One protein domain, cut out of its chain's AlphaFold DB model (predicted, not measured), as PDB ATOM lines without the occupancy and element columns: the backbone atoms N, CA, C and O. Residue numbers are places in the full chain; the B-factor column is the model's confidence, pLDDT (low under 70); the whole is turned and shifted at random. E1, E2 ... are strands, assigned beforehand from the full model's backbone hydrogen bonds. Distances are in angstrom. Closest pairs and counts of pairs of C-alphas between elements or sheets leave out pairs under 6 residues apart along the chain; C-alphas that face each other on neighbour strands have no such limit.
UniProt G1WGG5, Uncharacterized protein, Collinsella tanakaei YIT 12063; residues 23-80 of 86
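What this domain is: This is residues 23 to 80 of the 86 residues of an uncharacterized protein of Collinsella tanakaei YIT 12063 (UniProt G1WGG5). With little regular structure, this is a small rounded body in which a three-strand sheet, E3 to E5, makes one wall, and a short hairpin, E1 and E2, sits by the end of E4 and the beginning of E5. The 58 printed residues hold five named strands, E1 to E5 in chain order, and no named helix; 21 residues are in strands, class all strand. The sheet E3 - E4 - E5 is antiparallel, a meander, each strand the antiparallel neighbour of the one before. It is compact, radius of gyration of the C-alphas 10.1 A, spans 26 by 24 by 19 A.

Where its parts are: E3 is residues 48 to 52, 13.1 A; E4 55 to 59, 13.2 A; E5 66 to 70, 12.9 A, ending at C-alpha 70 (52.170, 15.411, 37.446). E1 is 36 to 38, 6.9 A, from C-alpha 36 (45.522, 28.731, 26.555); E2 is 43 to 45, 6.8 A.

How they stand to each other: E3 and E4 are a hairpin, N 50 to O 57 2.9 A; so are E4 and E5, N 56 to O 69 2.8 A, and E1 and E2, N 37 to O 44 2.8 A. The closest C-alphas of E2 and E5 are Val 44 and Tyr 66, 6.8 A. E1 is apart from E3 and E4.

The domain as a whole: The printed part has no cut and no long link between strands. Residues 79 to 80 are under pLDDT 70.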
ATOM      1  N   PRO A  23      42.549  20.339  37.183       90.88
ATOM      2  CA  PRO A  23      43.798  21.093  37.032       90.88
ATOM      3  C   PRO A  23      43.713  22.602  37.311       90.88
ATOM      4  O   PRO A  23      42.660  23.208  37.149       90.88
ATOM      5  N   ARG A  24      44.839  23.216  37.712       91.38
ATOM      6  CA  ARG A  24      44.936  24.654  38.032       91.38
ATOM      7  C   ARG A  24      46.150  25.328  37.407       91.38
ATOM      8  O   ARG A  24      47.193  24.701  37.229       91.38
ATOM      9  N   PHE A  25      46.019  26.622  37.160       91.50
ATOM     10  CA  PHE A  25      47.117  27.520  36.836       91.50
ATOM     11  C   PHE A  25      47.990  27.837  38.051       91.50
ATOM     12  O   PHE A  25      47.612  27.601  39.201       91.50
ATOM     13  N   ALA A  26      49.170  28.408  37.791       88.56
ATOM     14  CA  ALA A  26      50.117  28.865  38.806       88.56
ATOM     15  C   ALA A  26      49.493  29.832  39.829       88.56
ATOM     16  O   ALA A  26      49.798  29.734  41.018       88.56
ATOM     17  N   ASP A  27      48.584  30.701  39.381       84.81
ATOM     18  CA  ASP A  27      47.812  31.654  40.197       84.81
ATOM     19  C   ASP A  27      46.720  30.985  41.058       84.81
ATOM     20  O   ASP A  27      46.145  31.614  41.944       84.81
ATOM     21  N   GLY A  28      46.468  29.692  40.845       85.50
ATOM     22  CA  GLY A  28      45.446  28.925  41.535       85.50
ATOM     23  C   GLY A  28      44.084  28.944  40.852       85.50
ATOM     24  O   GLY A  28      43.198  28.268  41.359       85.50
ATOM     25  N   ALA A  29      43.875  29.626  39.723       88.31
ATOM     26  CA  ALA A  29      42.633  29.515  38.955       88.31
ATOM     27  C   ALA A  29      42.469  28.094  38.377       88.31
ATOM     28  O   ALA A  29      43.474  27.469  38.027       88.31
ATOM     29  N   PRO A  30      41.245  27.539  38.288       89.88
ATOM     30  CA  PRO A  30      41.028  26.276  37.584       89.88
ATOM     31  C   PRO A  30      41.343  26.440  36.093       89.88
ATOM     32  O   PRO A  30      41.101  27.502  35.527       89.88
ATOM     33  N   VAL A  31      41.872  25.388  35.471       90.00
ATOM     34  CA  VAL A  31      41.999  25.307  34.010       90.00
ATOM     35  C   VAL A  31      40.686  24.772  33.452       90.00
ATOM     36  O   VAL A  31      40.197  23.733  33.903       90.00
ATOM     37  N   VAL A  32      40.130  25.458  32.461       89.75
ATOM     38  CA  VAL A  32      38.902  25.072  31.763       89.75
ATOM     39  C   VAL A  32      39.154  24.870  30.269       89.75
ATOM     40  O   VAL A  32      40.163  25.299  29.714       89.75
ATOM     41  N   ILE A  33      38.231  24.182  29.597       90.31
ATOM     42  CA  ILE A  33      38.273  24.037  28.137       90.31
ATOM     43  C   ILE A  33      38.171  25.430  27.496       90.31
ATOM     44  O   ILE A  33      37.322  26.232  27.880       90.31
ATOM     45  N   GLY A  34      39.029  25.700  26.515       88.50
ATOM     46  CA  GLY A  34      39.185  26.984  25.835       88.50
ATOM     47  C   GLY A  34      40.378  27.801  26.332       88.50
ATOM     48  O   GLY A  34      40.872  28.648  25.585       88.50
ATOM     49  N   ASP A  35      40.883  27.524  27.538       92.50
ATOM     50  CA  ASP A  35      42.067  28.200  28.065       92.50
ATOM     51  C   ASP A  35      43.302  27.936  27.204       92.50
ATOM     52  O   ASP A  35      43.475  26.854  26.644       92.50
ATOM     53  N   CYS A  36      44.204  28.912  27.145       92.88
ATOM     54  CA  CYS A  36      45.522  28.731  26.555       92.88
ATOM     55  C   CYS A  36      46.545  28.447  27.662       92.88
ATOM     56  O   CYS A  36      46.622  29.179  28.653       92.88
ATOM     57  N   VAL A  37      47.322  27.377  27.505       92.31
ATOM     58  CA  VAL A  37      48.375  26.971  28.439       92.31
ATOM     59  C   VAL A  37      49.710  26.873  27.716       92.31
ATOM     60  O   VAL A  37      49.779  26.462  26.561       92.31
ATOM     61  N   LYS A  38      50.795  27.206  28.406       91.06
ATOM     62  CA  LYS A  38      52.143  27.093  27.862       91.06
ATOM     63  C   LYS A  38      52.533  25.623  27.719       91.06
ATOM     64  O   LYS A  38      52.641  24.913  28.722       91.06
ATOM     65  N   GLY A  39      52.755  25.174  26.489       83.56
ATOM     66  CA  GLY A  39      53.330  23.862  26.207       83.56
ATOM     67  C   GLY A  39      54.845  23.916  26.022       83.56
ATOM     68  O   GLY A  39      55.465  24.978  26.018       83.56
ATOM     69  N   VAL A  40      55.460  22.738  25.896       77.25
ATOM     70  CA  VAL A  40      56.919  22.611  25.716       77.25
ATOM     71  C   VAL A  40      57.356  23.078  24.324       77.25
ATOM     72  O   VAL A  40      58.409  23.690  24.189       77.25
ATOM     73  N   MET A  41      56.548  22.782  23.300       79.94
ATOM     74  CA  MET A  41      56.844  23.090  21.893       79.94
ATOM     75  C   MET A  41      56.084  24.320  21.387       79.94
ATOM     76  O   MET A  41      56.624  25.114  20.623       79.94
ATOM     77  N   CYS A  42      54.828  24.463  21.802       85.12
ATOM     78  CA  CYS A  42      53.926  25.547  21.435       85.12
ATOM     79  C   CYS A  42      52.908  25.759  22.557       85.12
ATOM     80  O   CYS A  42      52.723  24.885  23.408       85.12
ATOM     81  N   ASP A  43      52.238  26.905  22.547       91.44
ATOM     82  CA  ASP A  43      51.084  27.122  23.409       91.44
ATOM     83  C   ASP A  43      49.912  26.238  22.967       91.44
ATOM     84  O   ASP A  43      49.704  25.973  21.780       91.44
ATOM     85  N   VAL A  44      49.155  25.752  23.944       92.31
ATOM     86  CA  VAL A  44      48.102  24.752  23.775       92.31
ATOM     87  C   VAL A  44      46.769  25.368  24.175       92.31
ATOM     88  O   VAL A  44      46.564  25.713  25.337       92.31
ATOM     89  N   HIS A  45      45.834  25.457  23.231       93.94
ATOM     90  CA  HIS A  45      44.433  25.742  23.540       93.94
ATOM     91  C   HIS A  45      43.750  24.469  24.031       93.94
ATOM     92  O   HIS A  45      43.554  23.537  23.256       93.94
ATOM     93  N   VAL A  46      43.386  24.421  25.309       93.19
ATOM     94  CA  VAL A  46      42.838  23.231  25.964       93.19
ATOM     95  C   VAL A  46      41.484  22.880  25.355       93.19
ATOM     96  O   VAL A  46      40.485  23.537  25.620       93.19
ATOM     97  N   ALA A  47      41.425  21.813  24.569       94.06
ATOM     98  CA  ALA A  47      40.179  21.267  24.040       94.06
ATOM     99  C   ALA A  47      39.696  20.048  24.833       94.06
ATOM    100  O   ALA A  47      38.505  19.739  24.832       94.06
ATOM    101  N   SER A  48      40.602  19.352  25.526       92.31
ATOM    102  CA  SER A  48      40.234  18.254  26.418       92.31
ATOM    103  C   SER A  48      41.172  18.111  27.612       92.31
ATOM    104  O   SER A  48      42.339  18.508  27.571       92.31
ATOM    105  N   ILE A  49      40.629  17.530  28.683       93.00
ATOM    106  CA  ILE A  49      41.313  17.289  29.953       93.00
ATOM    107  C   ILE A  49      41.132  15.816  30.311       93.00
ATOM    108  O   ILE A  49      40.005  15.340  30.450       93.00
ATOM    109  N   VAL A  50      42.237  15.089  30.473       91.44
ATOM    110  CA  VAL A  50      42.229  13.655  30.788       91.44
ATOM    111  C   VAL A  50      42.941  13.406  32.110       91.44
ATOM    112  O   VAL A  50      44.121  13.719  32.263       91.44
ATOM    113  N   PHE A  51      42.239  12.775  33.049       89.75
ATOM    114  CA  PHE A  51      42.799  12.351  34.328       89.75
ATOM    115  C   PHE A  51      43.407  10.951  34.206       89.75
ATOM    116  O   PHE A  51      42.766  10.009  33.734       89.75
ATOM    117  N   ARG A  52      44.662  10.805  34.631       86.94
ATOM    118  CA  ARG A  52      45.394   9.536  34.693       86.94
ATOM    119  C   ARG A  52      45.962   9.350  36.097       86.94
ATOM    120  O   ARG A  52      46.090  10.298  36.868       86.94
ATOM    121  N   TYR A  53      46.326   8.117  36.438       85.12
ATOM    122  CA  TYR A  53      46.958   7.850  37.726       85.12
ATOM    123  C   TYR A  53      48.246   8.681  37.861       85.12
ATOM    124  O   TYR A  53      49.170   8.538  37.060       85.12
ATOM    125  N   GLY A  54      48.269   9.593  38.835       84.25
ATOM    126  CA  GLY A  54      49.410  10.465  39.129       84.25
ATOM    127  C   GLY A  54      49.617  11.669  38.198       84.25
ATOM    128  O   GLY A  54      50.566  12.418  38.425       84.25
ATOM    129  N   CYS A  55      48.774  11.894  37.178       89.06
ATOM    130  CA  CYS A  55      48.893  13.077  36.314       89.06
ATOM    131  C   CYS A  55      47.590  13.483  35.603       89.06
ATOM    132  O   CYS A  55      46.656  12.695  35.461       89.06
ATOM    133  N   VAL A  56      47.554  14.720  35.110       92.31
ATOM    134  CA  VAL A  56      46.510  15.263  34.231       92.31
ATOM    135  C   VAL A  56      47.137  15.643  32.894       92.31
ATOM    136  O   VAL A  56      48.238  16.186  32.857       92.31
ATOM    137  N   LEU A  57      46.443  15.347  31.797       92.81
ATOM    138  CA  LEU A  57      46.859  15.703  30.444       92.81
ATOM    139  C   LEU A  57      45.888  16.737  29.870       92.81
ATOM    140  O   LEU A  57      44.676  16.517  29.893       92.81
ATOM    141  N   LEU A  58      46.424  17.846  29.362       94.06
ATOM    142  CA  LEU A  58      45.684  18.895  28.658       94.06
ATOM    143  C   LEU A  58      46.037  18.812  27.178       94.06
ATOM    144  O   LEU A  58      47.214  18.942  26.858       94.06
ATOM    145  N   TYR A  59      45.061  18.604  26.301       93.00
ATOM    146  CA  TYR A  59      45.294  18.449  24.861       93.00
ATOM    147  C   TYR A  59      44.732  19.615  24.055       93.00
ATOM    148  O   TYR A  59      43.725  20.210  24.448       93.00
ATOM    149  N   ASP A  60      45.342  19.880  22.900       93.19
ATOM    150  CA  ASP A  60      44.766  20.749  21.873       93.19
ATOM    151  C   ASP A  60      43.555  20.120  21.159       93.19
ATOM    152  O   ASP A  60      43.195  18.959  21.375       93.19
ATOM    153  N   SER A  61      42.899  20.893  20.287       89.12
ATOM    154  CA  SER A  61      41.714  20.446  19.535       89.12
ATOM    155  C   SER A  61      41.986  19.295  18.573       89.12
ATOM    156  O   SER A  61      41.058  18.584  18.196       89.12
ATOM    157  N   GLN A  62      43.239  19.128  18.153       88.12
ATOM    158  CA  GLN A  62      43.655  18.056  17.253       88.12
ATOM    159  C   GLN A  62      44.210  16.839  18.009       88.12
ATOM    160  O   GLN A  62      44.475  15.812  17.392       88.12
ATOM    161  N   MET A  63      44.341  16.931  19.337       84.12
ATOM    162  CA  MET A  63      44.951  15.937  20.224       84.12
ATOM    163  C   MET A  63      46.415  15.603  19.881       84.12
ATOM    164  O   MET A  63      46.909  14.539  20.257       84.12
ATOM    165  N   PHE A  64      47.120  16.495  19.181       85.50
ATOM    166  CA  PHE A  64      48.519  16.296  18.787       85.50
ATOM    167  C   PHE A  64      49.496  16.906  19.790       85.50
ATOM    168  O   PHE A  64      50.549  16.324  20.053       85.50
ATOM    169  N   HIS A  65      49.136  18.042  20.389       87.56
ATOM    170  CA  HIS A  65      49.956  18.722  21.389       87.56
ATOM    171  C   HIS A  65      49.322  18.590  22.768       87.56
ATOM    172  O   HIS A  65      48.099  18.677  22.908       87.56
ATOM    173  N   TYR A  66      50.152  18.382  23.795       90.75
ATOM    174  CA  TYR A  66      49.659  18.267  25.160       90.75
ATOM    175  C   TYR A  66      50.616  18.806  26.219       90.75
ATOM    176  O   TYR A  66      51.834  18.857  26.035       90.75
ATOM    177  N   VAL A  67      50.036  19.150  27.368       92.81
ATOM    178  CA  VAL A  67      50.745  19.450  28.614       92.81
ATOM    179  C   VAL A  67      50.437  18.356  29.624       92.81
ATOM    180  O   VAL A  67      49.274  18.021  29.849       92.81
ATOM    181  N   LYS A  68      51.478  17.797  30.242       92.88
ATOM    182  CA  LYS A  68      51.351  16.843  31.343       92.88
ATOM    183  C   LYS A  68      51.619  17.549  32.661       92.88
ATOM    184  O   LYS A  68      52.682  18.131  32.822       92.88
ATOM    185  N   LEU A  69      50.664  17.447  33.576       92.69
ATOM    186  CA  LEU A  69      50.750  17.948  34.942       92.69
ATOM    187  C   LEU A  69      50.816  16.749  35.890       92.69
ATOM    188  O   LEU A  69      49.813  16.068  36.108       92.69
ATOM    189  N   ASN A  70      51.994  16.439  36.418       89.44
ATOM    190  CA  ASN A  70      52.170  15.411  37.446       89.44
ATOM    191  C   ASN A  70      51.603  15.901  38.784       89.44
ATOM    192  O   ASN A  70      51.526  17.101  39.006       89.44
ATOM    193  N   GLY A  71      51.189  14.990  39.669       78.31
ATOM    194  CA  GLY A  71      50.481  15.299  40.920       78.31
ATOM    195  C   GLY A  71      50.942  16.575  41.645       78.31
ATOM    196  O   GLY A  71      51.946  16.563  42.351       78.31
ATOM    197  N   GLY A  72      50.173  17.660  41.482       81.38
ATOM    198  CA  GLY A  72      50.414  18.971  42.099       81.38
ATOM    199  C   GLY A  72      51.093  20.029  41.210       81.38
ATOM    200  O   GLY A  72      51.146  21.192  41.611       81.38
ATOM    201  N   GLU A  73      51.580  19.679  40.016       90.50
ATOM    202  CA  GLU A  73      52.130  20.621  39.031       90.50
ATOM    203  C   GLU A  73      51.043  21.536  38.476       90.50
ATOM    204  O   GLU A  73      50.010  21.067  38.012       90.50
ATOM    205  N   ARG A  74      51.297  22.848  38.469       90.94
ATOM    206  CA  ARG A  74      50.363  23.863  37.963       90.94
ATOM    207  C   ARG A  74      50.618  24.176  36.490       90.94
ATOM    208  O   ARG A  74      51.770  24.332  36.081       90.94
ATOM    209  N   ALA A  75      49.545  24.352  35.724       92.12
ATOM    210  CA  ALA A  75      49.613  24.881  34.367       92.12
ATOM    211  C   ALA A  75      50.179  26.311  34.369       92.12
ATOM    212  O   ALA A  75      49.980  27.085  35.311       92.12
ATOM    213  N   GLN A  76      50.867  26.673  33.292       91.88
ATOM    214  CA  GLN A  76      51.397  28.018  33.082       91.88
ATOM    215  C   GLN A  76      50.604  28.703  31.974       91.88
ATOM    216  O   GLN A  76      50.199  28.045  31.016       91.88
ATOM    217  N   ARG A  77      50.390  30.015  32.088       90.25
ATOM    218  CA  ARG A  77      49.874  30.821  30.972       90.25
ATOM    219  C   ARG A  77      51.014  31.088  29.965       90.25
ATOM    220  O   ARG A  77      52.172  31.124  30.397       90.25
ATOM    221  N   PRO A  78      50.719  31.253  28.664       87.88
ATOM    222  CA  PRO A  78      51.709  31.513  27.608       87.88
ATOM    223  C   PRO A  78      52.712  32.646  27.899       87.88
ATOM    224  O   PRO A  78      53.874  32.593  27.503       87.88
ATOM    225  N   ASP A  79      52.295  33.649  28.661       69.44
ATOM    226  CA  ASP A  79      52.825  35.004  28.560       69.44
ATOM    227  C   ASP A  79      53.156  35.653  29.909       69.44
ATOM    228  O   ASP A  79      53.094  36.868  30.037       69.44
ATOM    229  N   GLY A  80      53.560  34.868  30.916       58.69
ATOM    230  CA  GLY A  80      54.357  35.330  32.072       58.69
ATOM    231  C   GLY A  80      53.825  36.514  32.909       58.69
ATOM    232  O   GLY A  80      54.521  36.967  33.815       58.69
TER     233      GLY A  80